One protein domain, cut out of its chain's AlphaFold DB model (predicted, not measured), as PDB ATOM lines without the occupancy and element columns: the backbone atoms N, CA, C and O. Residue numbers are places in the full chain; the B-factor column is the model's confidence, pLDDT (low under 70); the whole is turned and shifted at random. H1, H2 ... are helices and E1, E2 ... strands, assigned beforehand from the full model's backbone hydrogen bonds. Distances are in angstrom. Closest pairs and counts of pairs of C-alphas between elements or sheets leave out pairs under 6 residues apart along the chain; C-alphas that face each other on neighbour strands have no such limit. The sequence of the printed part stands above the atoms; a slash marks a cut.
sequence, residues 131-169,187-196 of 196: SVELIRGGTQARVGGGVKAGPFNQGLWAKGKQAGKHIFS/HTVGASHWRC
ATOM      1  N   SER A 131     -13.715 -37.124  49.512       92.12
ATOM      2  CA  SER A 131     -12.527 -36.302  49.287       92.12
ATOM      3  C   SER A 131     -12.814 -35.085  48.400       92.12
ATOM      4  O   SER A 131     -13.607 -35.138  47.457       92.12
ATOM      5  N   VAL A 132     -12.131 -33.976  48.695       91.06
ATOM      6  CA  VAL A 132     -12.103 -32.769  47.860       91.06
ATOM      7  C   VAL A 132     -10.651 -32.350  47.685       91.06
ATOM      8  O   VAL A 132     -10.009 -31.868  48.618       91.06
ATOM      9  N   GLU A 133     -10.131 -32.519  46.476       89.94
ATOM     10  CA  GLU A 133      -8.748 -32.195  46.140       89.94
ATOM     11  C   GLU A 133      -8.702 -31.068  45.117       89.94
ATOM     12  O   GLU A 133      -9.277 -31.173  44.035       89.94
ATOM     13  N   LEU A 134      -7.998 -29.986  45.445       89.31
ATOM     14  CA  LEU A 134      -7.729 -28.924  44.485       89.31
ATOM     15  C   LEU A 134      -6.602 -29.348  43.544       89.31
ATOM     16  O   LEU A 134      -5.519 -29.713  43.989       89.31
ATOM     17  N   ILE A 135      -6.848 -29.232  42.246       90.25
ATOM     18  CA  ILE A 135      -5.900 -29.557  41.180       90.25
ATOM     19  C   ILE A 135      -5.681 -28.334  40.282       90.25
ATOM     20  O   ILE A 135      -6.416 -27.344  40.364       90.25
ATOM     21  N   ARG A 136      -4.660 -28.388  39.414       88.44
ATOM     22  CA  ARG A 136      -4.325 -27.304  38.464       88.44
ATOM     23  C   ARG A 136      -4.211 -25.930  39.143       88.44
ATOM     24  O   ARG A 136      -4.932 -24.993  38.796       88.44
ATOM     25  N   GLY A 137      -3.373 -25.834  40.176       83.69
ATOM     26  CA  GLY A 137      -3.172 -24.583  40.923       83.69
ATOM     27  C   GLY A 137      -4.432 -24.069  41.635       83.69
ATOM     28  O   GLY A 137      -4.574 -22.873  41.875       83.69
ATOM     29  N   GLY A 138      -5.393 -24.952  41.931       85.38
ATOM     30  CA  GLY A 138      -6.642 -24.593  42.605       85.38
ATOM     31  C   GLY A 138      -7.671 -23.906  41.712       85.38
ATOM     32  O   GLY A 138      -8.516 -23.170  42.218       85.38
ATOM     33  N   THR A 139      -7.596 -24.118  40.397       87.06
ATOM     34  CA  THR A 139      -8.649 -23.708  39.448       87.06
ATOM     35  C   THR A 139      -9.708 -24.785  39.248       87.06
ATOM     36  O   THR A 139     -10.773 -24.511  38.704       87.06
ATOM     37  N   GLN A 140      -9.436 -26.020  39.675       89.25
ATOM     38  CA  GLN A 140     -10.380 -27.129  39.584       89.25
ATOM     39  C   GLN A 140     -10.317 -28.005  40.827       89.25
ATOM     40  O   GLN A 140      -9.311 -28.014  41.538       89.25
ATOM     41  N   ALA A 141     -11.393 -28.746  41.074       89.38
ATOM     42  CA  ALA A 141     -11.472 -29.709  42.159       89.38
ATOM     43  C   ALA A 141     -11.794 -31.110  41.623       89.38
ATOM     44  O   ALA A 141     -12.681 -31.270  40.782       89.38
ATOM     45  N   ARG A 142     -11.085 -32.115  42.140       90.81
ATOM     46  CA  ARG A 142     -11.451 -33.529  42.060       90.81
ATOM     47  C   ARG A 142     -12.274 -33.868  43.300       90.81
ATOM     48  O   ARG A 142     -11.805 -33.684  44.422       90.81
ATOM     49  N   VAL A 143     -13.510 -34.305  43.080       91.75
ATOM     50  CA  VAL A 143     -14.522 -34.458  44.133       91.75
ATOM     51  C   VAL A 143     -15.000 -35.904  44.171       91.75
ATOM     52  O   VAL A 143     -15.409 -36.450  43.145       91.75
ATOM     53  N   GLY A 144     -14.941 -36.522  45.347       93.44
ATOM     54  CA  GLY A 144     -15.488 -37.851  45.579       93.44
ATOM     55  C   GLY A 144     -17.019 -37.861  45.506       93.44
ATOM     56  O   GLY A 144     -17.689 -36.894  45.873       93.44
ATOM     57  N   GLY A 145     -17.596 -38.974  45.048       92.56
ATOM     58  CA  GLY A 145     -19.042 -39.081  44.824       92.56
ATOM     59  C   GLY A 145     -19.905 -38.935  46.084       92.56
ATOM     60  O   GLY A 145     -21.095 -38.677  45.970       92.56
ATOM     61  N   GLY A 146     -19.336 -39.088  47.282       94.56
ATOM     62  CA  GLY A 146     -20.029 -38.975  48.569       94.56
ATOM     63  C   GLY A 146     -19.975 -37.605  49.233       94.56
ATOM     64  O   GLY A 146     -20.488 -37.453  50.348       94.56
ATOM     65  N   VAL A 147     -19.334 -36.621  48.602       93.62
ATOM     66  CA  VAL A 147     -19.167 -35.283  49.170       93.62
ATOM     67  C   VAL A 147     -20.527 -34.602  49.370       93.62
ATOM     68  O   VAL A 147     -21.366 -34.545  48.473       93.62
ATOM     69  N   LYS A 148     -20.741 -34.048  50.568       91.44
ATOM     70  CA  LYS A 148     -21.918 -33.230  50.888       91.44
ATOM     71  C   LYS A 148     -21.659 -31.767  50.507       91.44
ATOM     72  O   LYS A 148     -20.556 -31.266  50.712       91.44
ATOM     73  N   ALA A 149     -22.694 -31.068  50.036       89.06
ATOM     74  CA  ALA A 149     -22.591 -29.680  49.572       89.06
ATOM     75  C   ALA A 149     -22.029 -28.713  50.632       89.06
ATOM     76  O   ALA A 149     -21.208 -27.861  50.307       89.06
ATOM     77  N   GLY A 150     -22.416 -28.871  51.905       89.62
ATOM     78  CA  GLY A 150     -21.897 -28.049  53.006       89.62
ATOM     79  C   GLY A 150     -20.373 -28.164  53.167       89.62
ATOM     80  O   GLY A 150     -19.675 -27.184  52.915       89.62
ATOM     81  N   PRO A 151     -19.839 -29.354  53.514       89.50
ATOM     82  CA  PRO A 151     -18.396 -29.593  53.598       89.50
ATOM     83  C   PRO A 151     -17.622 -29.233  52.324       89.50
ATOM     84  O   PRO A 151     -16.507 -28.726  52.410       89.50
ATOM     85  N   PHE A 152     -18.211 -29.450  51.144       91.12
ATOM     86  CA  PHE A 152     -17.617 -29.030  49.876       91.12
ATOM     87  C   PHE A 152     -17.390 -27.519  49.818       91.12
ATOM     88  O   PHE A 152     -16.264 -27.072  49.605       91.12
ATOM     89  N   ASN A 153     -18.449 -26.739  50.048       90.94
ATOM     90  CA  ASN A 153     -18.382 -25.283  50.005       90.94
ATOM     91  C   ASN A 153     -17.439 -24.743  51.083       90.94
ATOM     92  O   ASN A 153     -16.589 -23.913  50.778       90.94
ATOM     93  N   GLN A 154     -17.510 -25.274  52.307       88.38
ATOM     94  CA  GLN A 154     -16.603 -24.897  53.397       88.38
ATOM     95  C   GLN A 154     -15.133 -25.160  53.042       88.38
ATOM     96  O   GLN A 154     -14.286 -24.290  53.240       88.38
ATOM     97  N   GLY A 155     -14.825 -26.326  52.462       87.12
ATOM     98  CA  GLY A 155     -13.466 -26.681  52.051       87.12
ATOM     99  C   GLY A 155     -12.913 -25.800  50.926       87.12
ATOM    100  O   GLY A 155     -11.710 -25.531  50.895       87.12
ATOM    101  N   LEU A 156     -13.769 -25.324  50.018       89.81
ATOM    102  CA  LEU A 156     -13.382 -24.351  48.995       89.81
ATOM    103  C   LEU A 156     -13.190 -22.951  49.591       89.81
ATOM    104  O   LEU A 156     -12.167 -22.314  49.330       89.81
ATOM    105  N   TRP A 157     -14.126 -22.494  50.424       89.75
ATOM    106  CA  TRP A 157     -14.079 -21.169  51.043       89.75
ATOM    107  C   TRP A 157     -12.851 -20.984  51.928       89.75
ATOM    108  O   TRP A 157     -12.178 -19.963  51.807       89.75
ATOM    109  N   ALA A 158     -12.480 -22.002  52.711       88.38
ATOM    110  CA  ALA A 158     -11.256 -22.007  53.517       88.38
ATOM    111  C   ALA A 158      -9.970 -21.817  52.686       88.38
ATOM    112  O   ALA A 158      -8.925 -21.468  53.226       88.38
ATOM    113  N   LYS A 159     -10.038 -22.036  51.366       87.69
ATOM    114  CA  LYS A 159      -8.928 -21.868  50.416       87.69
ATOM    115  C   LYS A 159      -9.104 -20.648  49.505       87.69
ATOM    116  O   LYS A 159      -8.422 -20.541  48.487       87.69
ATOM    117  N   GLY A 160     -10.045 -19.753  49.817       89.12
ATOM    118  CA  GLY A 160     -10.349 -18.586  48.988       89.12
ATOM    119  C   GLY A 160     -10.899 -18.957  47.603       89.12
ATOM    120  O   GLY A 160     -10.615 -18.273  46.613       89.12
ATOM    121  N   LYS A 161     -11.637 -20.070  47.512       88.81
ATOM    122  CA  LYS A 161     -12.252 -20.578  46.278       88.81
ATOM    123  C   LYS A 161     -13.756 -20.750  46.446       88.81
ATOM    124  O   LYS A 161     -14.247 -20.942  47.550       88.81
ATOM    125  N   GLN A 162     -14.472 -20.768  45.329       89.00
ATOM    126  CA  GLN A 162     -15.871 -21.189  45.253       89.00
ATOM    127  C   GLN A 162     -16.094 -22.047  44.006       89.00
ATOM    128  O   GLN A 162     -15.355 -21.926  43.025       89.00
ATOM    129  N   ALA A 163     -17.104 -22.917  44.037       84.44
ATOM    130  CA  ALA A 163     -17.538 -23.615  42.835       84.44
ATOM    131  C   ALA A 163     -18.222 -22.603  41.913       84.44
ATOM    132  O   ALA A 163     -19.181 -21.944  42.304       84.44
ATOM    133  N   GLY A 164     -17.696 -22.452  40.703       76.69
ATOM    134  CA  GLY A 164     -18.136 -21.429  39.763       76.69
ATOM    135  C   GLY A 164     -18.259 -21.975  38.350       76.69
ATOM    136  O   GLY A 164     -17.774 -23.061  38.024       76.69
ATOM    137  N   LYS A 165     -18.905 -21.201  37.478       54.19
ATOM    138  CA  LYS A 165     -19.004 -21.530  36.056       54.19
ATOM    139  C   LYS A 165     -17.605 -21.506  35.436       54.19
ATOM    140  O   LYS A 165     -16.985 -20.451  35.335       54.19
ATOM    141  N   HIS A 166     -17.120 -22.657  34.976       48.59
ATOM    142  CA  HIS A 166     -15.963 -22.696  34.087       48.59
ATOM    143  C   HIS A 166     -16.432 -22.184  32.714       48.59
ATOM    144  O   HIS A 166     -17.073 -22.914  31.960       48.59
ATOM    145  N   ILE A 167     -16.187 -20.910  32.392       40.28
ATOM    146  CA  ILE A 167     -16.387 -20.402  31.028       40.28
ATOM    147  C   ILE A 167     -15.235 -20.966  30.193       40.28
ATOM    148  O   ILE A 167     -14.107 -20.484  30.269       40.28
ATOM    149  N   PHE A 168     -15.489 -22.025  29.422       40.28
ATOM    150  CA  PHE A 168     -14.591 -22.394  28.332       40.28
ATOM    151  C   PHE A 168     -14.632 -21.259  27.304       40.28
ATOM    152  O   PHE A 168     -15.593 -21.140  26.548       40.28
ATOM    153  N   SER A 169     -13.603 -20.408  27.272       35.94
ATOM    154  CA  SER A 169     -13.367 -19.582  26.089       35.94
ATOM    155  C   SER A 169     -13.004 -20.533  24.950       35.94
ATOM    156  O   SER A 169     -11.944 -21.159  24.967       35.94
ATOM    157  N   HIS A 187     -16.292 -36.272  39.083       47.72
ATOM    158  CA  HIS A 187     -16.712 -34.993  38.529       47.72
ATOM    159  C   HIS A 187     -15.604 -33.969  38.780       47.72
ATOM    160  O   HIS A 187     -15.266 -33.663  39.924       47.72
ATOM    161  N   THR A 188     -15.022 -33.440  37.703       40.59
ATOM    162  CA  THR A 188     -14.189 -32.236  37.769       40.59
ATOM    163  C   THR A 188     -15.098 -31.019  37.792       40.59
ATOM    164  O   THR A 188     -15.855 -30.800  36.845       40.59
ATOM    165  N   VAL A 189     -15.015 -30.218  38.851       57.22
ATOM    166  CA  VAL A 189     -15.773 -28.966  38.967       57.22
ATOM    167  C   VAL A 189     -14.809 -27.787  38.857       57.22
ATOM    168  O   VAL A 189     -13.707 -27.822  39.409       57.22
ATOM    169  N   GLY A 190     -15.212 -26.747  38.123       50.25
ATOM    170  CA  GLY A 190     -14.466 -25.494  38.054       50.25
ATOM    171  C   GLY A 190     -14.502 -24.741  39.381       50.25
ATOM    172  O   GLY A 190     -15.568 -24.562  39.967       50.25
ATOM    173  N   ALA A 191     -13.338 -24.291  39.842       54.03
ATOM    174  CA  ALA A 191     -13.181 -23.471  41.034       54.03
ATOM    175  C   ALA A 191     -12.666 -22.082  40.633       54.03
ATOM    176  O   ALA A 191     -11.596 -21.949  40.036       54.03
ATOM    177  N   SER A 192     -13.421 -21.037  40.958       63.50
ATOM    178  CA  SER A 192     -13.027 -19.647  40.717       63.50
ATOM    179  C   SER A 192     -12.528 -18.987  42.002       63.50
ATOM    180  O   SER A 192     -12.822 -19.429  43.115       63.50
ATOM    181  N   HIS A 193     -11.717 -17.942  41.841       54.84
ATOM    182  CA  HIS A 193     -11.284 -17.086  42.941       54.84
ATOM    183  C   HIS A 193     -12.392 -16.095  43.313       54.84
ATOM    184  O   HIS A 193     -13.236 -15.765  42.472       54.84
ATOM    185  N   TRP A 194     -12.380 -15.615  44.554       48.78
ATOM    186  CA  TRP A 194     -13.237 -14.507  44.958       48.78
ATOM    187  C   TRP A 194     -12.891 -13.259  44.140       48.78
ATOM    188  O   TRP A 194     -11.721 -12.910  43.991       48.78
ATOM    189  N   ARG A 195     -13.913 -12.607  43.589       44.03
ATOM    190  CA  ARG A 195     -13.844 -11.197  43.205       44.03
ATOM    191  C   ARG A 195     -14.785 -10.479  44.162       44.03
ATOM    192  O   ARG A 195     -15.951 -10.868  44.230       44.03
ATOM    193  N   CYS A 196     -14.237  -9.563  44.956       38.94
ATOM    194  CA  CYS A 196     -15.025  -8.572  45.679       38.94
ATOM    195  C   CYS A 196     -15.679  -7.619  44.679       38.94
ATOM    196  O   CYS A 196     -15.054  -7.381  43.617       38.94
TER     197      CYS A 196
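Overview. This is residues 131 to 169 and 187 to 196 of the 196 residues of the protein "FAD-binding PCMH-type domain-containing protein" of Golovinomyces magnicellulatus (UniProt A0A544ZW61). A small sheet of four short strands, strongly twisted and curled like part of a barrel, has one short helix, H1, on one face, nearest to the edge strands E1 and E3. The printed part has 49 residues, with named elements in the order E1, E2, H1, E3, E4; the sheet runs E1, E2, E4, E3, antiparallel throughout. The class is mixed, helices and strands. The whole is compact, with a radius of gyration of the C-alphas of 10.3 A and spans of 30 by 22 by 17 A.

Along the chain. E1, residues 132 to 135, begins at C-alpha 132 (-12.103, -32.769, 47.860). E2 is residues 140 to 143. H1, residues 149 to 157, is 12.1 A long. E3 is residues 161 to 163. E4, residues 187 to 193, is 19.2 A long and ends at C-alpha 193 (-11.284, -17.086, 42.941).

Arrangement. E1 and E2 form a hairpin, with N 133 and O 142 at 2.9 A. E2 is antiparallel to E4, with N 141 and O 189 at 3.0 A. E4 is antiparallel to E3, with N 192 and O 162 at 3.0 A. The pairing is staggered: E4 pairs with E2 over residues 187 to 190 and with E3 over residues 191 to 193. E2, H1 and E3 form a split strand-helix-strand unit, two strands running the same way with E4 between them in the sheet; its crossover is right-handed. H1 is on the sheet at a height of 7.8 A. The closest C-alphas of H1 and E3 are those of Leu 156 and Gln 162, 5.5 A apart. In H1 every O i to N i+4 pair is within hydrogen-bond range.

Size, cuts and confidence. The C-alphas of Gly 146 and Cys 196, the two farthest apart, are 30.9 A apart. Residues 170 to 186 are not printed, and C-alphas 169 and 187 are 20.1 A apart across the cut. The links printed whole are tight. Residues 165 to 169 and 187 to 196 have pLDDT under 70.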